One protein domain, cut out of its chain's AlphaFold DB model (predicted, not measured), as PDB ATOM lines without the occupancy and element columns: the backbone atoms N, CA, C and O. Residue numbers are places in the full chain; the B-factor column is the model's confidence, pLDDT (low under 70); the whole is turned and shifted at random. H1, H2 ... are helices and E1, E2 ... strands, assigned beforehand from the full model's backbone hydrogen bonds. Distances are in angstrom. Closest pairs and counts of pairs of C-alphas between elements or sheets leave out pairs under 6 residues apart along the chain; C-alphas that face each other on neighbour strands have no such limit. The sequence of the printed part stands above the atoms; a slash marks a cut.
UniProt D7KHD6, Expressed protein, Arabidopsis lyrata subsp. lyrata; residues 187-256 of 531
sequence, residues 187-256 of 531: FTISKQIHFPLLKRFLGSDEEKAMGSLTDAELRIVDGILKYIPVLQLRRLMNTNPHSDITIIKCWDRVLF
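AT A GLANCE: This is residues 187 to 256 of the 531 residues of the protein "Expressed protein" of Arabidopsis lyrata subsp. lyrata (UniProt D7KHD6). A short antiparallel ribbon, E1 and E2, stands at one end of four short helices: H1 in the middle, H3 and H4 on two sides of it, small H2 at the far end. The printed part has 70 residues, with four named helices and two named strands in the order E1 H1 H2 H3 H4 E2; of the 42 residues in named elements helices hold 34 and strands 8, and the class is mostly helix. The whole is compact, with a radius of gyration of the C-alphas of 12.3 A, and elongated, 38 by 23 by 20 A.

IN THESE COORDINATES: Find C-alpha 187 at (-90.011, 56.845, 48.404), where E1, residues 187 to 189, begins; E2, residues 245 to 249, spans 13.4 A to C-alpha 249 at (-84.959, 52.417, 54.715). Look next at H1, residues 194 to 202, 11.9 A; H2, 206 to 210; H3, 215 to 225, 15.1 A; and H4, 230 to 238, 12.1 A.

HOW THE PARTS SIT: Between E1 and E2, antiparallel at 156 degrees, N 189 and O 245 are within hydrogen-bond range at 2.8 A. H1 and H3 only just touch, with 3 pairs of C-alphas within 8 A, the closest those of Leu 198 and Val 221, 7.2 A, about perpendicular at 86 degrees. H1 and H4 are close but not clearly touching, the closest C-alphas, Leu 202 and Arg 234, 6.7 A apart. H1 and H2 touch only at the corner, closest at C-alphas 201 and 209, 5.1 A. In H1 to H4 every O i to N i+4 pair is within range.

THE WHOLE: The farthest C-alphas, Lys 208 and Trp 251, are 38.6 A apart. The printed part has no cut and no long link; pLDDT is under 70 at residues 204 to 211 and 251.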
ATOM      1  N   PHE A 187     -89.755  56.181  49.677       86.38
ATOM      2  CA  PHE A 187     -90.011  56.845  48.404       86.38
ATOM      3  C   PHE A 187     -90.402  55.828  47.341       86.38
ATOM      4  O   PHE A 187     -89.939  54.687  47.339       86.38
ATOM      5  N   THR A 188     -91.285  56.255  46.446       91.00
ATOM      6  CA  THR A 188     -91.914  55.380  45.463       91.00
ATOM      7  C   THR A 188     -91.518  55.814  44.063       91.00
ATOM      8  O   THR A 188     -91.779  56.942  43.643       91.00
ATOM      9  N   ILE A 189     -90.926  54.898  43.302       92.69
ATOM     10  CA  ILE A 189     -90.723  55.072  41.870       92.69
ATOM     11  C   ILE A 189     -92.018  54.643  41.174       92.69
ATOM     12  O   ILE A 189     -92.231  53.467  40.885       92.69
ATOM     13  N   SER A 190     -92.887  55.623  40.921       93.12
ATOM     14  CA  SER A 190     -94.104  55.450  40.125       93.12
ATOM     15  C   SER A 190     -93.831  54.844  38.745       93.12
ATOM     16  O   SER A 190     -93.031  55.373  37.964       93.12
ATOM     17  N   LYS A 191     -94.569  53.785  38.411       92.69
ATOM     18  CA  LYS A 191     -94.553  53.147  37.093       92.69
ATOM     19  C   LYS A 191     -95.032  54.084  35.991       92.69
ATOM     20  O   LYS A 191     -94.474  54.079  34.898       92.69
ATOM     21  N   GLN A 192     -96.071  54.868  36.261       91.19
ATOM     22  CA  GLN A 192     -96.682  55.744  35.259       91.19
ATOM     23  C   GLN A 192     -95.796  56.952  34.948       91.19
ATOM     24  O   GLN A 192     -95.668  57.335  33.789       91.19
ATOM     25  N   ILE A 193     -95.168  57.524  35.978       91.00
ATOM     26  CA  ILE A 193     -94.422  58.780  35.862       91.00
ATOM     27  C   ILE A 193     -92.945  58.513  35.566       91.00
ATOM     28  O   ILE A 193     -92.387  59.045  34.612       91.00
ATOM     29  N   HIS A 194     -92.293  57.675  36.373       93.88
ATOM     30  CA  HIS A 194     -90.838  57.572  36.350       93.88
ATOM     31  C   HIS A 194     -90.326  56.505  35.383       93.88
ATOM     32  O   HIS A 194     -89.241  56.669  34.842       93.88
ATOM     33  N   PHE A 195     -91.052  55.412  35.121       92.75
ATOM     34  CA  PHE A 195     -90.490  54.339  34.286       92.75
ATOM     35  C   PHE A 195     -90.206  54.755  32.839       92.75
ATOM     36  O   PHE A 195     -89.157  54.350  32.340       92.75
ATOM     37  N   PRO A 196     -91.062  55.529  32.137       91.19
ATOM     38  CA  PRO A 196     -90.736  56.000  30.789       91.19
ATOM     39  C   PRO A 196     -89.444  56.826  30.770       91.19
ATOM     40  O   PRO A 196     -88.587  56.622  29.910       91.19
ATOM     41  N   LEU A 197     -89.281  57.695  31.771       91.94
ATOM     42  CA  LEU A 197     -88.084  58.501  31.987       91.94
ATOM     43  C   LEU A 197     -86.852  57.622  32.255       91.94
ATOM     44  O   LEU A 197     -85.849  57.725  31.553       91.94
ATOM     45  N   LEU A 198     -86.947  56.702  33.213       91.62
ATOM     46  CA  LEU A 198     -85.858  55.792  33.570       91.62
ATOM     47  C   LEU A 198     -85.466  54.868  32.413       91.62
ATOM     48  O   LEU A 198     -84.290  54.576  32.240       91.62
ATOM     49  N   LYS A 199     -86.420  54.421  31.588       90.06
ATOM     50  CA  LYS A 199     -86.132  53.615  30.391       90.06
ATOM     51  C   LYS A 199     -85.353  54.408  29.342       90.06
ATOM     52  O   LYS A 199     -84.425  53.855  28.764       90.06
ATOM     53  N   ARG A 200     -85.689  55.685  29.121       89.06
ATOM     54  CA  ARG A 200     -84.909  56.583  28.244       89.06
ATOM     55  C   ARG A 200     -83.492  56.768  28.781       89.06
ATOM     56  O   ARG A 200     -82.537  56.566  28.039       89.06
ATOM     57  N   PHE A 201     -83.378  57.057  30.078       88.75
ATOM     58  CA  PHE A 201     -82.099  57.232  30.766       88.75
ATOM     59  C   PHE A 201     -81.204  55.982  30.689       88.75
ATOM     60  O   PHE A 201     -80.023  56.082  30.389       88.75
ATOM     61  N   LEU A 202     -81.760  54.788  30.922       87.94
ATOM     62  CA  LEU A 202     -80.997  53.534  30.961       87.94
ATOM     63  C   LEU A 202     -80.759  52.891  29.583       87.94
ATOM     64  O   LEU A 202     -79.908  52.010  29.475       87.94
ATOM     65  N   GLY A 203     -81.553  53.252  28.568       73.88
ATOM     66  CA  GLY A 203     -81.605  52.587  27.260       73.88
ATOM     67  C   GLY A 203     -80.688  53.169  26.181       73.88
ATOM     68  O   GLY A 203     -80.740  52.709  25.044       73.88
ATOM     69  N   SER A 204     -79.874  54.173  26.500       60.16
ATOM     70  CA  SER A 204     -78.938  54.809  25.563       60.16
ATOM     71  C   SER A 204     -77.515  54.818  26.128       60.16
ATOM     72  O   SER A 204     -77.333  54.637  27.332       60.16
ATOM     73  N   ASP A 205     -76.501  54.990  25.266       64.75
ATOM     74  CA  ASP A 205     -75.157  55.380  25.724       64.75
ATOM     75  C   ASP A 205     -75.301  56.595  26.649       64.75
ATOM     76  O   ASP A 205     -76.036  57.523  26.302       64.75
ATOM     77  N   GLU A 206     -74.633  56.595  27.807       56.97
ATOM     78  CA  GLU A 206     -74.859  57.577  28.886       56.97
ATOM     79  C   GLU A 206     -74.822  59.036  28.382       56.97
ATOM     80  O   GLU A 206     -75.664  59.846  28.767       56.97
ATOM     81  N   GLU A 207     -73.935  59.356  27.434       55.56
ATOM     82  CA  GLU A 207     -73.842  60.687  26.813       55.56
ATOM     83  C   GLU A 207     -75.044  61.046  25.917       55.56
ATOM     84  O   GLU A 207     -75.508  62.187  25.924       55.56
ATOM     85  N   LYS A 208     -75.598  60.083  25.170       58.50
ATOM     86  CA  LYS A 208     -76.799  60.290  24.337       58.50
ATOM     87  C   LYS A 208     -78.078  60.323  25.174       58.50
ATOM     88  O   LYS A 208     -79.031  61.001  24.792       58.50
ATOM     89  N   ALA A 209     -78.090  59.624  26.308       60.22
ATOM     90  CA  ALA A 209     -79.203  59.606  27.250       60.22
ATOM     91  C   ALA A 209     -79.440  60.987  27.862       60.22
ATOM     92  O   ALA A 209     -80.561  61.505  27.821       60.22
ATOM     93  N   MET A 210     -78.368  61.600  28.378       61.03
ATOM     94  CA  MET A 210     -78.432  62.877  29.090       61.03
ATOM     95  C   MET A 210     -78.854  64.041  28.188       61.03
ATOM     96  O   MET A 210     -79.638  64.877  28.622       61.03
ATOM     97  N   GLY A 211     -78.432  64.059  26.917       64.81
ATOM     98  CA  GLY A 211     -78.835  65.100  25.960       64.81
ATOM     99  C   GLY A 211     -80.316  65.068  25.557       64.81
ATOM    100  O   GLY A 211     -80.798  66.001  24.921       64.81
ATOM    101  N   SER A 212     -81.046  64.002  25.906       75.88
ATOM    102  CA  SER A 212     -82.460  63.831  25.553       75.88
ATOM    103  C   SER A 212     -83.438  64.224  26.661       75.88
ATOM    104  O   SER A 212     -84.642  64.245  26.406       75.88
ATOM    105  N   LEU A 213     -82.955  64.480  27.882       85.69
ATOM    106  CA  LEU A 213     -83.776  64.770  29.059       85.69
ATOM    107  C   LEU A 213     -83.824  66.277  29.336       85.69
ATOM    108  O   LEU A 213     -82.842  66.988  29.161       85.69
ATOM    109  N   THR A 214     -84.969  66.765  29.803       90.62
ATOM    110  CA  THR A 214     -85.111  68.134  30.321       90.62
ATOM    111  C   THR A 214     -84.433  68.282  31.689       90.62
ATOM    112  O   THR A 214     -84.303  67.312  32.435       90.62
ATOM    113  N   ASP A 215     -84.097  69.507  32.101       88.19
ATOM    114  CA  ASP A 215     -83.529  69.775  33.437       88.19
ATOM    115  C   ASP A 215     -84.423  69.280  34.589       88.19
ATOM    116  O   ASP A 215     -83.951  68.908  35.664       88.19
ATOM    117  N   ALA A 216     -85.745  69.303  34.399       89.19
ATOM    118  CA  ALA A 216     -86.688  68.771  35.379       89.19
ATOM    119  C   ALA A 216     -86.596  67.240  35.478       89.19
ATOM    120  O   ALA A 216     -86.572  66.698  36.580       89.19
ATOM    121  N   GLU A 217     -86.499  66.557  34.338       90.12
ATOM    122  CA  GLU A 217     -86.317  65.108  34.264       90.12
ATOM    123  C   GLU A 217     -84.968  64.669  34.851       90.12
ATOM    124  O   GLU A 217     -84.933  63.712  35.624       90.12
ATOM    125  N   LEU A 218     -83.882  65.395  34.563       87.62
ATOM    126  CA  LEU A 218     -82.561  65.131  35.142       87.62
ATOM    127  C   LEU A 218     -82.589  65.226  36.670       87.62
ATOM    128  O   LEU A 218     -82.149  64.302  37.343       87.62
ATOM    129  N   ARG A 219     -83.223  66.264  37.234       90.19
ATOM    130  CA  ARG A 219     -83.389  66.394  38.694       90.19
ATOM    131  C   ARG A 219     -84.139  65.218  39.325       90.19
ATOM    132  O   ARG A 219     -83.824  64.826  40.448       90.19
ATOM    133  N   ILE A 220     -85.126  64.655  38.626       90.44
ATOM    134  CA  ILE A 220     -85.852  63.465  39.091       90.44
ATOM    135  C   ILE A 220     -84.928  62.242  39.079       90.44
ATOM    136  O   ILE A 220     -84.876  61.507  40.066       90.44
ATOM    137  N   VAL A 221     -84.193  62.031  37.982       90.69
ATOM    138  CA  VAL A 221     -83.239  60.918  37.854       90.69
ATOM    139  C   VAL A 221     -82.155  61.012  38.927       90.69
ATOM    140  O   VAL A 221     -81.949  60.041  39.654       90.69
ATOM    141  N   ASP A 222     -81.543  62.182  39.109       89.94
ATOM    142  CA  ASP A 222     -80.532  62.429  40.143       89.94
ATOM    143  C   ASP A 222     -81.075  62.152  41.551       89.94
ATOM    144  O   ASP A 222     -80.403  61.543  42.389       89.94
ATOM    145  N   GLY A 223     -82.333  62.526  41.808       90.50
ATOM    146  CA  GLY A 223     -83.023  62.228  43.062       90.50
ATOM    147  C   GLY A 223     -83.152  60.727  43.346       90.50
ATOM    148  O   GLY A 223     -83.011  60.310  44.496       90.50
ATOM    149  N   ILE A 224     -83.374  59.906  42.315       91.12
ATOM    150  CA  ILE A 224     -83.428  58.439  42.427       91.12
ATOM    151  C   ILE A 224     -82.016  57.860  42.597       91.12
ATOM    152  O   ILE A 224     -81.795  57.010  43.466       91.12
ATOM    153  N   LEU A 225     -81.052  58.341  41.807       90.56
ATOM    154  CA  LEU A 225     -79.665  57.864  41.824       90.56
ATOM    155  C   LEU A 225     -78.934  58.177  43.133       90.56
ATOM    156  O   LEU A 225     -78.008  57.457  43.500       90.56
ATOM    157  N   LYS A 226     -79.404  59.169  43.901       88.88
ATOM    158  CA  LYS A 226     -78.955  59.412  45.281       88.88
ATOM    159  C   LYS A 226     -79.092  58.180  46.188       88.88
ATOM    160  O   LYS A 226     -78.337  58.048  47.149       88.88
ATOM    161  N   TYR A 227     -80.057  57.302  45.912       86.25
ATOM    162  CA  TYR A 227     -80.352  56.129  46.741       86.25
ATOM    163  C   TYR A 227     -80.076  54.800  46.046       86.25
ATOM    164  O   TYR A 227     -79.879  53.797  46.730       86.25
ATOM    165  N   ILE A 228     -80.094  54.776  44.712       89.69
ATOM    166  CA  ILE A 228     -79.912  53.554  43.932       89.69
ATOM    167  C   ILE A 228     -78.761  53.737  42.940       89.69
ATOM    168  O   ILE A 228     -78.916  54.467  41.962       89.69
ATOM    169  N   PRO A 229     -77.641  53.018  43.119       89.19
ATOM    170  CA  PRO A 229     -76.599  52.905  42.108       89.19
ATOM    171  C   PRO A 229     -77.162  52.532  40.729       89.19
ATOM    172  O   PRO A 229     -77.989  51.626  40.612       89.19
ATOM    173  N   VAL A 230     -76.657  53.163  39.664       89.56
ATOM    174  CA  VAL A 230     -77.157  52.980  38.284       89.56
ATOM    175  C   VAL A 230     -77.236  51.507  37.852       89.56
ATOM    176  O   VAL A 230     -78.207  51.092  37.220       89.56
ATOM    177  N   LEU A 231     -76.266  50.679  38.257       88.50
ATOM    178  CA  LEU A 231     -76.257  49.241  37.962       88.50
ATOM    179  C   LEU A 231     -77.401  48.493  38.659       88.50
ATOM    180  O   LEU A 231     -78.028  47.624  38.054       88.50
ATOM    181  N   GLN A 232     -77.696  48.837  39.914       90.38
ATOM    182  CA  GLN A 232     -78.815  48.256  40.653       90.38
ATOM    183  C   GLN A 232     -80.153  48.718  40.074       90.38
ATOM    184  O   GLN A 232     -81.052  47.900  39.889       90.38
ATOM    185  N   LEU A 233     -80.259  49.996  39.697       91.94
ATOM    186  CA  LEU A 233     -81.442  50.530  39.028       91.94
ATOM    187  C   LEU A 233     -81.698  49.807  37.702       91.94
ATOM    188  O   LEU A 233     -82.828  49.407  37.426       91.94
ATOM    189  N   ARG A 234     -80.645  49.557  36.913       91.25
ATOM    190  CA  ARG A 234     -80.730  48.773  35.674       91.25
ATOM    191  C   ARG A 234     -81.232  47.352  35.935       91.25
ATOM    192  O   ARG A 234     -82.158  46.913  35.261       91.25
ATOM    193  N   ARG A 235     -80.680  46.649  36.931       91.25
ATOM    194  CA  ARG A 235     -81.147  45.302  37.324       91.25
ATOM    195  C   ARG A 235     -82.623  45.304  37.706       91.25
ATOM    196  O   ARG A 235     -83.364  44.437  37.255       91.25
ATOM    197  N   LEU A 236     -83.044  46.292  38.490       91.25
ATOM    198  CA  LEU A 236     -84.427  46.448  38.921       91.25
ATOM    199  C   LEU A 236     -85.351  46.652  37.711       91.25
ATOM    200  O   LEU A 236     -86.289  45.882  37.509       91.25
ATOM    201  N   MET A 237     -85.040  47.622  36.851       91.12
ATOM    202  CA  MET A 237     -85.845  47.927  35.664       91.12
ATOM    203  C   MET A 237     -85.890  46.765  34.659       91.12
ATOM    204  O   MET A 237     -86.922  46.562  34.016       91.12
ATOM    205  N   ASN A 238     -84.830  45.953  34.579       89.94
ATOM    206  CA  ASN A 238     -84.781  44.753  33.737       89.94
ATOM    207  C   ASN A 238     -85.745  43.645  34.188       89.94
ATOM    208  O   ASN A 238     -86.080  42.780  33.384       89.94
ATOM    209  N   THR A 239     -86.241  43.675  35.430       88.25
ATOM    210  CA  THR A 239     -87.299  42.748  35.879       88.25
ATOM    211  C   THR A 239     -88.693  43.109  35.364       88.25
ATOM    212  O   THR A 239     -89.651  42.392  35.635       88.25
ATOM    213  N   ASN A 240     -88.817  44.220  34.628       88.38
ATOM    214  CA  ASN A 240     -90.073  44.754  34.108       88.38
ATOM    215  C   ASN A 240     -91.186  44.851  35.182       88.38
ATOM    216  O   ASN A 240     -92.208  44.162  35.072       88.38
ATOM    217  N   PRO A 241     -91.009  45.694  36.223       91.19
ATOM    218  CA  PRO A 241     -91.973  45.809  37.315       91.19
ATOM    219  C   PRO A 241     -93.393  46.128  36.824       91.19
ATOM    220  O   PRO A 241     -93.608  47.005  35.982       91.19
ATOM    221  N   HIS A 242     -94.386  45.422  37.364       89.38
ATOM    222  CA  HIS A 242     -95.795  45.657  37.057       89.38
ATOM    223  C   HIS A 242     -96.420  46.720  37.956       89.38
ATOM    224  O   HIS A 242     -97.323  47.425  37.505       89.38
ATOM    225  N   SER A 243     -95.948  46.848  39.191       91.38
ATOM    226  CA  SER A 243     -96.354  47.912  40.107       91.38
ATOM    227  C   SER A 243     -95.328  49.039  40.146       91.38
ATOM    228  O   SER A 243     -94.251  48.951  39.553       91.38
ATOM    229  N   ASP A 244     -95.653  50.066  40.922       93.19
ATOM    230  CA  ASP A 244     -94.655  50.978  41.462       93.19
ATOM    231  C   ASP A 244     -93.585  50.207  42.250       93.19
ATOM    232  O   ASP A 244     -93.847  49.126  42.795       93.19
ATOM    233  N   ILE A 245     -92.384  50.776  42.306       93.25
ATOM    234  CA  ILE A 245     -91.290  50.263  43.129       93.25
ATOM    235  C   ILE A 245     -91.252  51.097  44.394       93.25
ATOM    236  O   ILE A 245     -90.998  52.302  44.334       93.25
ATOM    237  N   THR A 246     -91.447  50.461  45.537       91.75
ATOM    238  CA  THR A 246     -91.307  51.141  46.819       91.75
ATOM    239  C   THR A 246     -89.921  50.881  47.372       91.75
ATOM    240  O   THR A 246     -89.475  49.736  47.439       91.75
ATOM    241  N   ILE A 247     -89.244  51.948  47.779       89.19
ATOM    242  CA  ILE A 247     -87.946  51.891  48.438       89.19
ATOM    243  C   ILE A 247     -88.132  52.365  49.856       89.19
ATOM    244  O   ILE A 247     -88.676  53.442  50.097       89.19
ATOM    245  N   ILE A 248     -87.678  51.547  50.794       85.31
ATOM    246  CA  ILE A 248     -87.778  51.880  52.203       85.31
ATOM    247  C   ILE A 248     -86.418  51.683  52.866       85.31
ATOM    248  O   ILE A 248     -85.705  50.710  52.604       85.31
ATOM    249  N   LYS A 249     -86.072  52.585  53.779       84.88
ATOM    250  CA  LYS A 249     -84.959  52.417  54.715       84.88
ATOM    251  C   LYS A 249     -85.409  51.603  55.932       84.88
ATOM    252  O   LYS A 249     -86.343  51.987  56.625       84.88
ATOM    253  N   CYS A 250     -84.828  50.422  56.099       75.88
ATOM    254  CA  CYS A 250     -85.012  49.505  57.224       75.88
ATOM    255  C   CYS A 250     -84.287  49.981  58.480       75.88
ATOM    256  O   CYS A 250     -83.412  50.857  58.439       75.88
ATOM    257  N   TRP A 251     -84.542  49.228  59.554       68.75
ATOM    258  CA  TRP A 251     -83.569  48.959  60.606       68.75
ATOM    259  C   TRP A 251     -82.135  48.820  60.052       68.75
ATOM    260  O   TRP A 251     -81.930  48.327  58.940       68.75
ATOM    261  N   ASP A 252     -81.132  49.274  60.811       70.81
ATOM    262  CA  ASP A 252     -79.711  49.280  60.416       70.81
ATOM    263  C   ASP A 252     -79.369  50.156  59.198       70.81
ATOM    264  O   ASP A 252     -78.280  50.044  58.629       70.81
ATOM    265  N   ARG A 253     -80.281  51.058  58.807       75.69
ATOM    266  CA  ARG A 253     -80.129  51.952  57.648       75.69
ATOM    267  C   ARG A 253     -79.987  51.196  56.321       75.69
ATOM    268  O   ARG A 253     -79.455  51.752  55.362       75.69
ATOM    269  N   VAL A 254     -80.485  49.960  56.254       82.19
ATOM    270  CA  VAL A 254     -80.449  49.158  55.028       82.19
ATOM    271  C   VAL A 254     -81.589  49.579  54.105       82.19
ATOM    272  O   VAL A 254     -82.741  49.646  54.513       82.19
ATOM    273  N   LEU A 255     -81.290  49.864  52.848       87.31
ATOM    274  CA  LEU A 255     -82.283  50.168  51.829       87.31
ATOM    275  C   LEU A 255     -82.716  48.881  51.132       87.31
ATOM    276  O   LEU A 255     -81.878  48.114  50.664       87.31
ATOM    277  N   PHE A 256     -84.024  48.682  51.016       88.00
ATOM    278  CA  PHE A 256     -84.599  47.659  50.145       88.00
ATOM    279  C   PHE A 256     -85.600  48.290  49.199       88.00
ATOM    280  O   PHE A 256     -86.344  49.192  49.596       88.00
TER     281      PHE A 256